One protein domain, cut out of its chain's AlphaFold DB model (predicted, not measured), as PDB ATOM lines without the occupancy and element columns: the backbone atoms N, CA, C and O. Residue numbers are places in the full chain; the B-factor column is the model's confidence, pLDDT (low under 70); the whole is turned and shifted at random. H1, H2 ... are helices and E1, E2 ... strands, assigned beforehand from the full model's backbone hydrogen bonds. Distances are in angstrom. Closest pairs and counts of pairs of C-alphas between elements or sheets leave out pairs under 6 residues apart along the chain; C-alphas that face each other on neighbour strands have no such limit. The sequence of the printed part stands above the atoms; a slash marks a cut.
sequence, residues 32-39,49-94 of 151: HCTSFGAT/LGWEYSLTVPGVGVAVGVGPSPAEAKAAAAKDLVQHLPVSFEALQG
ATOM      1  N   HIS A  32     -44.133   5.688  -4.953       90.12
ATOM      2  CA  HIS A  32     -43.494   6.552  -5.944       90.12
ATOM      3  C   HIS A  32     -42.789   7.721  -5.267       90.12
ATOM      4  O   HIS A  32     -43.319   8.352  -4.357       90.12
ATOM      5  N   CYS A  33     -41.577   8.013  -5.729       89.69
ATOM      6  CA  CYS A  33     -40.738   9.081  -5.205       89.69
ATOM      7  C   CYS A  33     -40.305   9.985  -6.354       89.69
ATOM      8  O   CYS A  33     -39.681   9.519  -7.311       89.69
ATOM      9  N   THR A  34     -40.605  11.273  -6.232       86.75
ATOM     10  CA  THR A  34     -40.286  12.288  -7.230       86.75
ATOM     11  C   THR A  34     -39.517  13.416  -6.557       86.75
ATOM     12  O   THR A  34     -39.981  14.011  -5.588       86.75
ATOM     13  N   SER A  35     -38.329  13.741  -7.063       84.25
ATOM     14  CA  SER A  35     -37.632  14.960  -6.653       84.25
ATOM     15  C   SER A  35     -38.106  16.139  -7.494       84.25
ATOM     16  O   SER A  35     -38.262  16.033  -8.711       84.25
ATOM     17  N   PHE A  36     -38.298  17.287  -6.855       76.38
ATOM     18  CA  PHE A  36     -38.532  18.544  -7.544       76.38
ATOM     19  C   PHE A  36     -37.473  19.559  -7.117       76.38
ATOM     20  O   PHE A  36     -37.322  19.932  -5.953       76.38
ATOM     21  N   GLY A  37     -36.695  20.009  -8.096       66.81
ATOM     22  CA  GLY A  37     -35.856  21.181  -7.923       66.81
ATOM     23  C   GLY A  37     -36.717  22.421  -8.094       66.81
ATOM     24  O   GLY A  37     -37.420  22.541  -9.100       66.81
ATOM     25  N   ALA A  38     -36.630  23.370  -7.160       56.03
ATOM     26  CA  ALA A  38     -37.042  24.737  -7.441       56.03
ATOM     27  C   ALA A  38     -36.156  25.253  -8.585       56.03
ATOM     28  O   ALA A  38     -35.050  25.751  -8.366       56.03
ATOM     29  N   THR A  39     -36.612  25.087  -9.826       54.28
ATOM     30  CA  THR A  39     -36.027  25.732 -11.001       54.28
ATOM     31  C   THR A  39     -36.368  27.214 -10.907       54.28
ATOM     32  O   THR A  39     -37.277  27.733 -11.546       54.28
ATOM     33  N   LEU A  49     -33.706  21.285  -2.665       70.88
ATOM     34  CA  LEU A  49     -34.311  20.150  -3.355       70.88
ATOM     35  C   LEU A  49     -35.482  19.668  -2.500       70.88
ATOM     36  O   LEU A  49     -35.284  19.252  -1.361       70.88
ATOM     37  N   GLY A  50     -36.693  19.773  -3.038       82.88
ATOM     38  CA  GLY A  50     -37.872  19.170  -2.441       82.88
ATOM     39  C   GLY A  50     -38.052  17.746  -2.953       82.88
ATOM     40  O   GLY A  50     -37.663  17.411  -4.075       82.88
ATOM     41  N   TRP A  51     -38.641  16.906  -2.118       87.12
ATOM     42  CA  TRP A  51     -39.018  15.542  -2.445       87.12
ATOM     43  C   TRP A  51     -40.502  15.377  -2.199       87.12
ATOM     44  O   TRP A  51     -41.020  15.810  -1.174       87.12
ATOM     45  N   GLU A  52     -41.167  14.740  -3.145       89.38
ATOM     46  CA  GLU A  52     -42.536  14.279  -3.039       89.38
ATOM     47  C   GLU A  52     -42.518  12.752  -3.028       89.38
ATOM     48  O   GLU A  52     -41.822  12.115  -3.821       89.38
ATOM     49  N   TYR A  53     -43.264  12.165  -2.105       91.94
ATOM     50  CA  TYR A  53     -43.395  10.727  -1.960       91.94
ATOM     51  C   TYR A  53     -44.877  10.386  -1.912       91.94
ATOM     52  O   TYR A  53     -45.591  10.884  -1.044       91.94
ATOM     53  N   SER A  54     -45.348   9.550  -2.830       91.19
ATOM     54  CA  SER A  54     -46.715   9.045  -2.829       91.19
ATOM     55  C   SER A  54     -46.734   7.571  -2.455       91.19
ATOM     56  O   SER A  54     -45.988   6.770  -3.022       91.19
ATOM     57  N   LEU A  55     -47.616   7.225  -1.531       91.25
ATOM     58  CA  LEU A  55     -47.880   5.867  -1.090       91.25
ATOM     59  C   LEU A  55     -49.315   5.510  -1.465       91.25
ATOM     60  O   LEU A  55     -50.237   6.261  -1.143       91.25
ATOM     61  N   THR A  56     -49.503   4.364  -2.105       90.12
ATOM     62  CA  THR A  56     -50.822   3.841  -2.461       90.12
ATOM     63  C   THR A  56     -51.015   2.482  -1.809       90.12
ATOM     64  O   THR A  56     -50.220   1.563  -2.001       90.12
ATOM     65  N   VAL A  57     -52.097   2.359  -1.043       86.62
ATOM     66  CA  VAL A  57     -52.522   1.108  -0.413       86.62
ATOM     67  C   VAL A  57     -53.875   0.706  -1.009       86.62
ATOM     68  O   VAL A  57     -54.875   1.405  -0.788       86.62
ATOM     69  N   PRO A  58     -53.944  -0.412  -1.757       80.44
ATOM     70  CA  PRO A  58     -55.191  -0.945  -2.290       80.44
ATOM     71  C   PRO A  58     -56.278  -1.072  -1.215       80.44
ATOM     72  O   PRO A  58     -56.094  -1.727  -0.195       80.44
ATOM     73  N   GLY A  59     -57.434  -0.444  -1.445       76.50
ATOM     74  CA  GLY A  59     -58.576  -0.498  -0.524       76.50
ATOM     75  C   GLY A  59     -58.536   0.486   0.652       76.50
ATOM     76  O   GLY A  59     -59.546   0.607   1.340       76.50
ATOM     77  N   VAL A  60     -57.438   1.225   0.848       82.69
ATOM     78  CA  VAL A  60     -57.341   2.307   1.847       82.69
ATOM     79  C   VAL A  60     -57.310   3.667   1.156       82.69
ATOM     80  O   VAL A  60     -58.141   4.524   1.447       82.69
ATOM     81  N   GLY A  61     -56.394   3.862   0.205       85.94
ATOM     82  CA  GLY A  61     -56.264   5.123  -0.517       85.94
ATOM     83  C   GLY A  61     -54.834   5.448  -0.931       85.94
ATOM     84  O   GLY A  61     -53.946   4.596  -0.906       85.94
ATOM     85  N   VAL A  62     -54.643   6.704  -1.324       89.56
ATOM     86  CA  VAL A  62     -53.357   7.279  -1.729       89.56
ATOM     87  C   VAL A  62     -53.040   8.435  -0.791       89.56
ATOM     88  O   VAL A  62     -53.902   9.288  -0.584       89.56
ATOM     89  N   ALA A  63     -51.815   8.492  -0.276       91.44
ATOM     90  CA  ALA A  63     -51.297   9.647   0.449       91.44
ATOM     91  C   ALA A  63     -50.040  10.189  -0.216       91.44
ATOM     92  O   ALA A  63     -49.230   9.438  -0.757       91.44
ATOM     93  N   VAL A  64     -49.865  11.506  -0.134       91.69
ATOM     94  CA  VAL A  64     -48.704  12.207  -0.681       91.69
ATOM     95  C   VAL A  64     -48.064  13.034   0.423       91.69
ATOM     96  O   VAL A  64     -48.723  13.822   1.094       91.69
ATOM     97  N   GLY A  65     -46.763  12.851   0.604       89.88
ATOM     98  CA  GLY A  65     -45.949  13.578   1.561       89.88
ATOM     99  C   GLY A  65     -44.850  14.350   0.855       89.88
ATOM    100  O   GLY A  65     -44.242  13.863  -0.096       89.88
ATOM    101  N   VAL A  66     -44.586  15.562   1.331       89.12
ATOM    102  CA  VAL A  66     -43.540  16.434   0.793       89.12
ATOM    103  C   VAL A  66     -42.535  16.738   1.893       89.12
ATOM    104  O   VAL A  66     -42.918  17.040   3.022       89.12
ATOM    105  N   GLY A  67     -41.247  16.670   1.570       87.81
ATOM    106  CA  GLY A  67     -40.174  16.910   2.526       87.81
ATOM    107  C   GLY A  67     -38.861  17.342   1.872       87.81
ATOM    108  O   GLY A  67     -38.699  17.243   0.657       87.81
ATOM    109  N   PRO A  68     -37.893  17.824   2.667       84.62
ATOM    110  CA  PRO A  68     -36.551  18.166   2.191       84.62
ATOM    111  C   PRO A  68     -35.692  16.924   1.895       84.62
ATOM    112  O   PRO A  68     -34.637  17.033   1.270       84.62
ATOM    113  N   SER A  69     -36.131  15.736   2.321       85.62
ATOM    114  CA  SER A  69     -35.488  14.454   2.041       85.62
ATOM    115  C   SER A  69     -36.527  13.397   1.636       85.62
ATOM    116  O   SER A  69     -37.687  13.500   2.047       85.62
ATOM    117  N   PRO A  70     -36.139  12.349   0.878       85.75
ATOM    118  CA  PRO A  70     -37.047  11.252   0.536       85.75
ATOM    119  C   PRO A  70     -37.623  10.563   1.777       85.75
ATOM    120  O   PRO A  70     -38.781  10.158   1.780       85.75
ATOM    121  N   ALA A  71     -36.818  10.444   2.837       86.31
ATOM    122  CA  ALA A  71     -37.230   9.819   4.089       86.31
ATOM    123  C   ALA A  71     -38.303  10.644   4.813       86.31
ATOM    124  O   ALA A  71     -39.290  10.084   5.283       86.31
ATOM    125  N   GLU A  72     -38.151  11.970   4.862       85.75
ATOM    126  CA  GLU A  72     -39.155  12.857   5.461       85.75
ATOM    127  C   GLU A  72     -40.435  12.925   4.628       85.75
ATOM    128  O   GLU A  72     -41.528  12.877   5.188       85.75
ATOM    129  N   ALA A  73     -40.314  12.968   3.298       88.31
ATOM    130  CA  ALA A  73     -41.458  12.917   2.395       88.31
ATOM    131  C   ALA A  73     -42.239  11.598   2.561       88.31
ATOM    132  O   ALA A  73     -43.463  11.613   2.697       88.31
ATOM    133  N   LYS A  74     -41.533  10.463   2.660       88.88
ATOM    134  CA  LYS A  74     -42.132   9.148   2.930       88.88
ATOM    135  C   LYS A  74     -42.816   9.091   4.294       88.88
ATOM    136  O   LYS A  74     -43.936   8.603   4.386       88.88
ATOM    137  N   ALA A  75     -42.178   9.606   5.345       89.25
ATOM    138  CA  ALA A  75     -42.764   9.638   6.684       89.25
ATOM    139  C   ALA A  75     -44.035  10.500   6.738       89.25
ATOM    140  O   ALA A  75     -45.012  10.120   7.382       89.25
ATOM    141  N   ALA A  76     -44.048  11.633   6.029       88.50
ATOM    142  CA  ALA A  76     -45.230  12.479   5.906       88.50
ATOM    143  C   ALA A  76     -46.382  11.754   5.187       88.50
ATOM    144  O   ALA A  76     -47.507  11.783   5.683       88.50
ATOM    145  N   ALA A  77     -46.094  11.050   4.086       89.94
ATOM    146  CA  ALA A  77     -47.085  10.246   3.366       89.94
ATOM    147  C   ALA A  77     -47.618   9.087   4.228       89.94
ATOM    148  O   ALA A  77     -48.822   8.852   4.296       89.94
ATOM    149  N   ALA A  78     -46.726   8.383   4.931       88.81
ATOM    150  CA  ALA A  78     -47.097   7.258   5.782       88.81
ATOM    151  C   ALA A  78     -47.968   7.703   6.961       88.81
ATOM    152  O   ALA A  78     -48.953   7.047   7.279       88.81
ATOM    153  N   LYS A  79     -47.659   8.851   7.572       88.12
ATOM    154  CA  LYS A  79     -48.450   9.415   8.673       88.12
ATOM    155  C   LYS A  79     -49.891   9.727   8.269       88.12
ATOM    156  O   LYS A  79     -50.789   9.617   9.103       88.12
ATOM    157  N   ASP A  80     -50.107  10.157   7.033       88.25
ATOM    158  CA  ASP A  80     -51.444  10.417   6.504       88.25
ATOM    159  C   ASP A  80     -52.197   9.097   6.277       88.25
ATOM    160  O   ASP A  80     -53.280   8.895   6.822       88.25
ATOM    161  N   LEU A  81     -51.563   8.122   5.617       85.62
ATOM    162  CA  LEU A  81     -52.150   6.795   5.389       85.62
ATOM    163  C   LEU A  81     -52.493   6.039   6.673       85.62
ATOM    164  O   LEU A  81     -53.564   5.443   6.742       85.62
ATOM    165  N   VAL A  82     -51.630   6.080   7.693       84.50
ATOM    166  CA  VAL A  82     -51.862   5.399   8.979       84.50
ATOM    167  C   VAL A  82     -53.156   5.878   9.646       84.50
ATOM    168  O   VAL A  82     -53.869   5.075  10.241       84.50
ATOM    169  N   GLN A  83     -53.531   7.153   9.484       82.12
ATOM    170  CA  GLN A  83     -54.799   7.683  10.012       82.12
ATOM    171  C   GLN A  83     -56.032   7.123   9.290       82.12
ATOM    172  O   GLN A  83     -57.130   7.126   9.851       82.12
ATOM    173  N   HIS A  84     -55.857   6.654   8.057       80.38
ATOM    174  CA  HIS A  84     -56.909   6.076   7.227       80.38
ATOM    175  C   HIS A  84     -56.947   4.547   7.278       80.38
ATOM    176  O   HIS A  84     -57.885   3.952   6.743       80.38
ATOM    177  N   LEU A  85     -55.974   3.904   7.935       75.69
ATOM    178  CA  LEU A  85     -55.959   2.454   8.070       75.69
ATOM    179  C   LEU A  85     -57.179   1.994   8.879       75.69
ATOM    180  O   LEU A  85     -57.379   2.434  10.018       75.69
ATOM    181  N   PRO A  86     -58.003   1.080   8.337       69.94
ATOM    182  CA  PRO A  86     -59.013   0.431   9.146       69.94
ATOM    183  C   PRO A  86     -58.302  -0.357  10.251       69.94
ATOM    184  O   PRO A  86     -57.253  -0.966  10.017       69.94
ATOM    185  N   VAL A  87     -58.879  -0.334  11.458       62.06
ATOM    186  CA  VAL A  87     -58.384  -1.076  12.628       62.06
ATOM    187  C   VAL A  87     -57.956  -2.475  12.187       62.06
ATOM    188  O   VAL A  87     -58.770  -3.223  11.642       62.06
ATOM    189  N   SER A  88     -56.674  -2.798  12.382       54.78
ATOM    190  CA  SER A  88     -56.089  -4.034  11.862       54.78
ATOM    191  C   SER A  88     -56.895  -5.252  12.316       54.78
ATOM    192  O   SER A  88     -57.382  -5.336  13.450       54.78
ATOM    193  N   PHE A  89     -57.033  -6.240  11.432       50.03
ATOM    194  CA  PHE A  89     -57.760  -7.467  11.746       50.03
ATOM    195  C   PHE A  89     -57.104  -8.248  12.907       50.03
ATOM    196  O   PHE A  89     -57.755  -9.083  13.528       50.03
ATOM    197  N   GLU A  90     -55.843  -7.969  13.260       53.03
ATOM    198  CA  GLU A  90     -55.189  -8.465  14.482       53.03
ATOM    199  C   GLU A  90     -55.694  -7.790  15.767       53.03
ATOM    200  O   GLU A  90     -55.837  -8.464  16.783       53.03
ATOM    201  N   ALA A  91     -56.037  -6.500  15.738       51.38
ATOM    202  CA  ALA A  91     -56.671  -5.828  16.873       51.38
ATOM    203  C   ALA A  91     -58.129  -6.287  17.075       51.38
ATOM    204  O   ALA A  91     -58.619  -6.342  18.205       51.38
ATOM    205  N   LEU A  92     -58.811  -6.678  15.992       46.16
ATOM    206  CA  LEU A  92     -60.146  -7.291  16.038       46.16
ATOM    207  C   LEU A  92     -60.101  -8.785  16.401       46.16
ATOM    208  O   LEU A  92     -61.028  -9.309  17.024       46.16
ATOM    209  N   GLN A  93     -59.012  -9.479  16.070       49.22
ATOM    210  CA  GLN A  93     -58.734 -10.841  16.518       49.22
ATOM    211  C   GLN A  93     -57.948 -10.800  17.828       49.22
ATOM    212  O   GLN A  93     -56.747 -11.066  17.850       49.22
ATOM    213  N   GLY A  94     -58.645 -10.516  18.934       45.06
ATOM    214  CA  GLY A  94     -58.083 -10.623  20.284       45.06
ATOM    215  C   GLY A  94     -57.207 -11.878  20.453       45.06
ATOM    216  O   GLY A  94     -57.469 -12.900  19.809       45.06
TER     217      GLY A  94
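AT A GLANCE: This is residues 32 to 39 and 49 to 94 of the 151 residues of the protein "Hypothetical protein" of Polarella glacialis (UniProt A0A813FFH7). A narrow antiparallel sheet of three strands has one long helix, H1, laid slantwise over one of its faces, while the other face is bare; a tail of residues 87 to 94, with the short helix H2 in it, sticks out at one end and adds to the length. The printed part has 54 residues with three named strands and two named helices, along the chain E1, E2, E3, H1, H2, and the sheet's order is E1, E2, E3. The class is mixed, helices and strands. The whole is loose, with a radius of gyration of the C-alphas of 13.7 A, and the C-alphas span 52 by 17 by 12 A.

IN THESE COORDINATES: Find C-alpha 32 at (-43.494, 6.552, -5.944); there E1 begins, and it takes residues 32 to 37 over 16.6 A. Past the cut, look at Leu 49, where E2 begins; it takes residues 49 to 57 and is the longest strand, 26.5 A. E3 follows as residues 61 to 67, 20.2 A long. Then find C-alpha 70 at (-37.047, 11.252, 0.536); from there H1 runs 21.6 A to C-alpha 84 at (-56.909, 6.076, 7.227). H2 takes residues 89 to 92, 4.9 A from first to last C-alpha.

HOW THE PARTS SIT: Begin with the sheet, whose edge strands are E1 and E3. E1 and E2 are antiparallel at 162 degrees; look for N 34 and O 52, 2.8 A apart and within hydrogen-bond range. E2 and E3 form a hairpin, antiparallel at 164 degrees, with N 55 and O 63 within hydrogen-bond range at 2.8 A. H1 is on one face of this sheet, two layers, a helix on a sheet, at a height over the sheet of 5.5 A. It lies over E3 and, only just, over E2, on which 3 of its C-alphas fall. On the local plane its line and that of E3 stand at 35 degrees, slantwise to the strands. The closest C-alphas of E3 and H1 are those of Gly 65 and Ala 77, 4.0 A apart; for E2 and H1 they are those of Tyr 53 and Ala 73, 5.2 A apart. H2 is not on the sheet, and it is apart from H1. In H1, 9 of 11 O i to N i+4 pairs are within hydrogen-bond range; H2 is too short for such a pair, and its one O i to N i+3 pair is not within range.

THE WHOLE: The two C-alphas farthest apart are those of Thr 39 and Gly 94, 52.8 A. Residues 87 to 94 stand free; without them the body spans 39 by 14 by 11 A. Residues 40 to 48 are not printed, and C-alphas 39 and 49 are 9.6 A apart across the cut. The links E2 to E3, E3 to H1 and H1 to H2 are tight. The mean pLDDT of the printed part is 79.2, and the model's confidence is under 70 at residues 37 to 39 and 86 to 94.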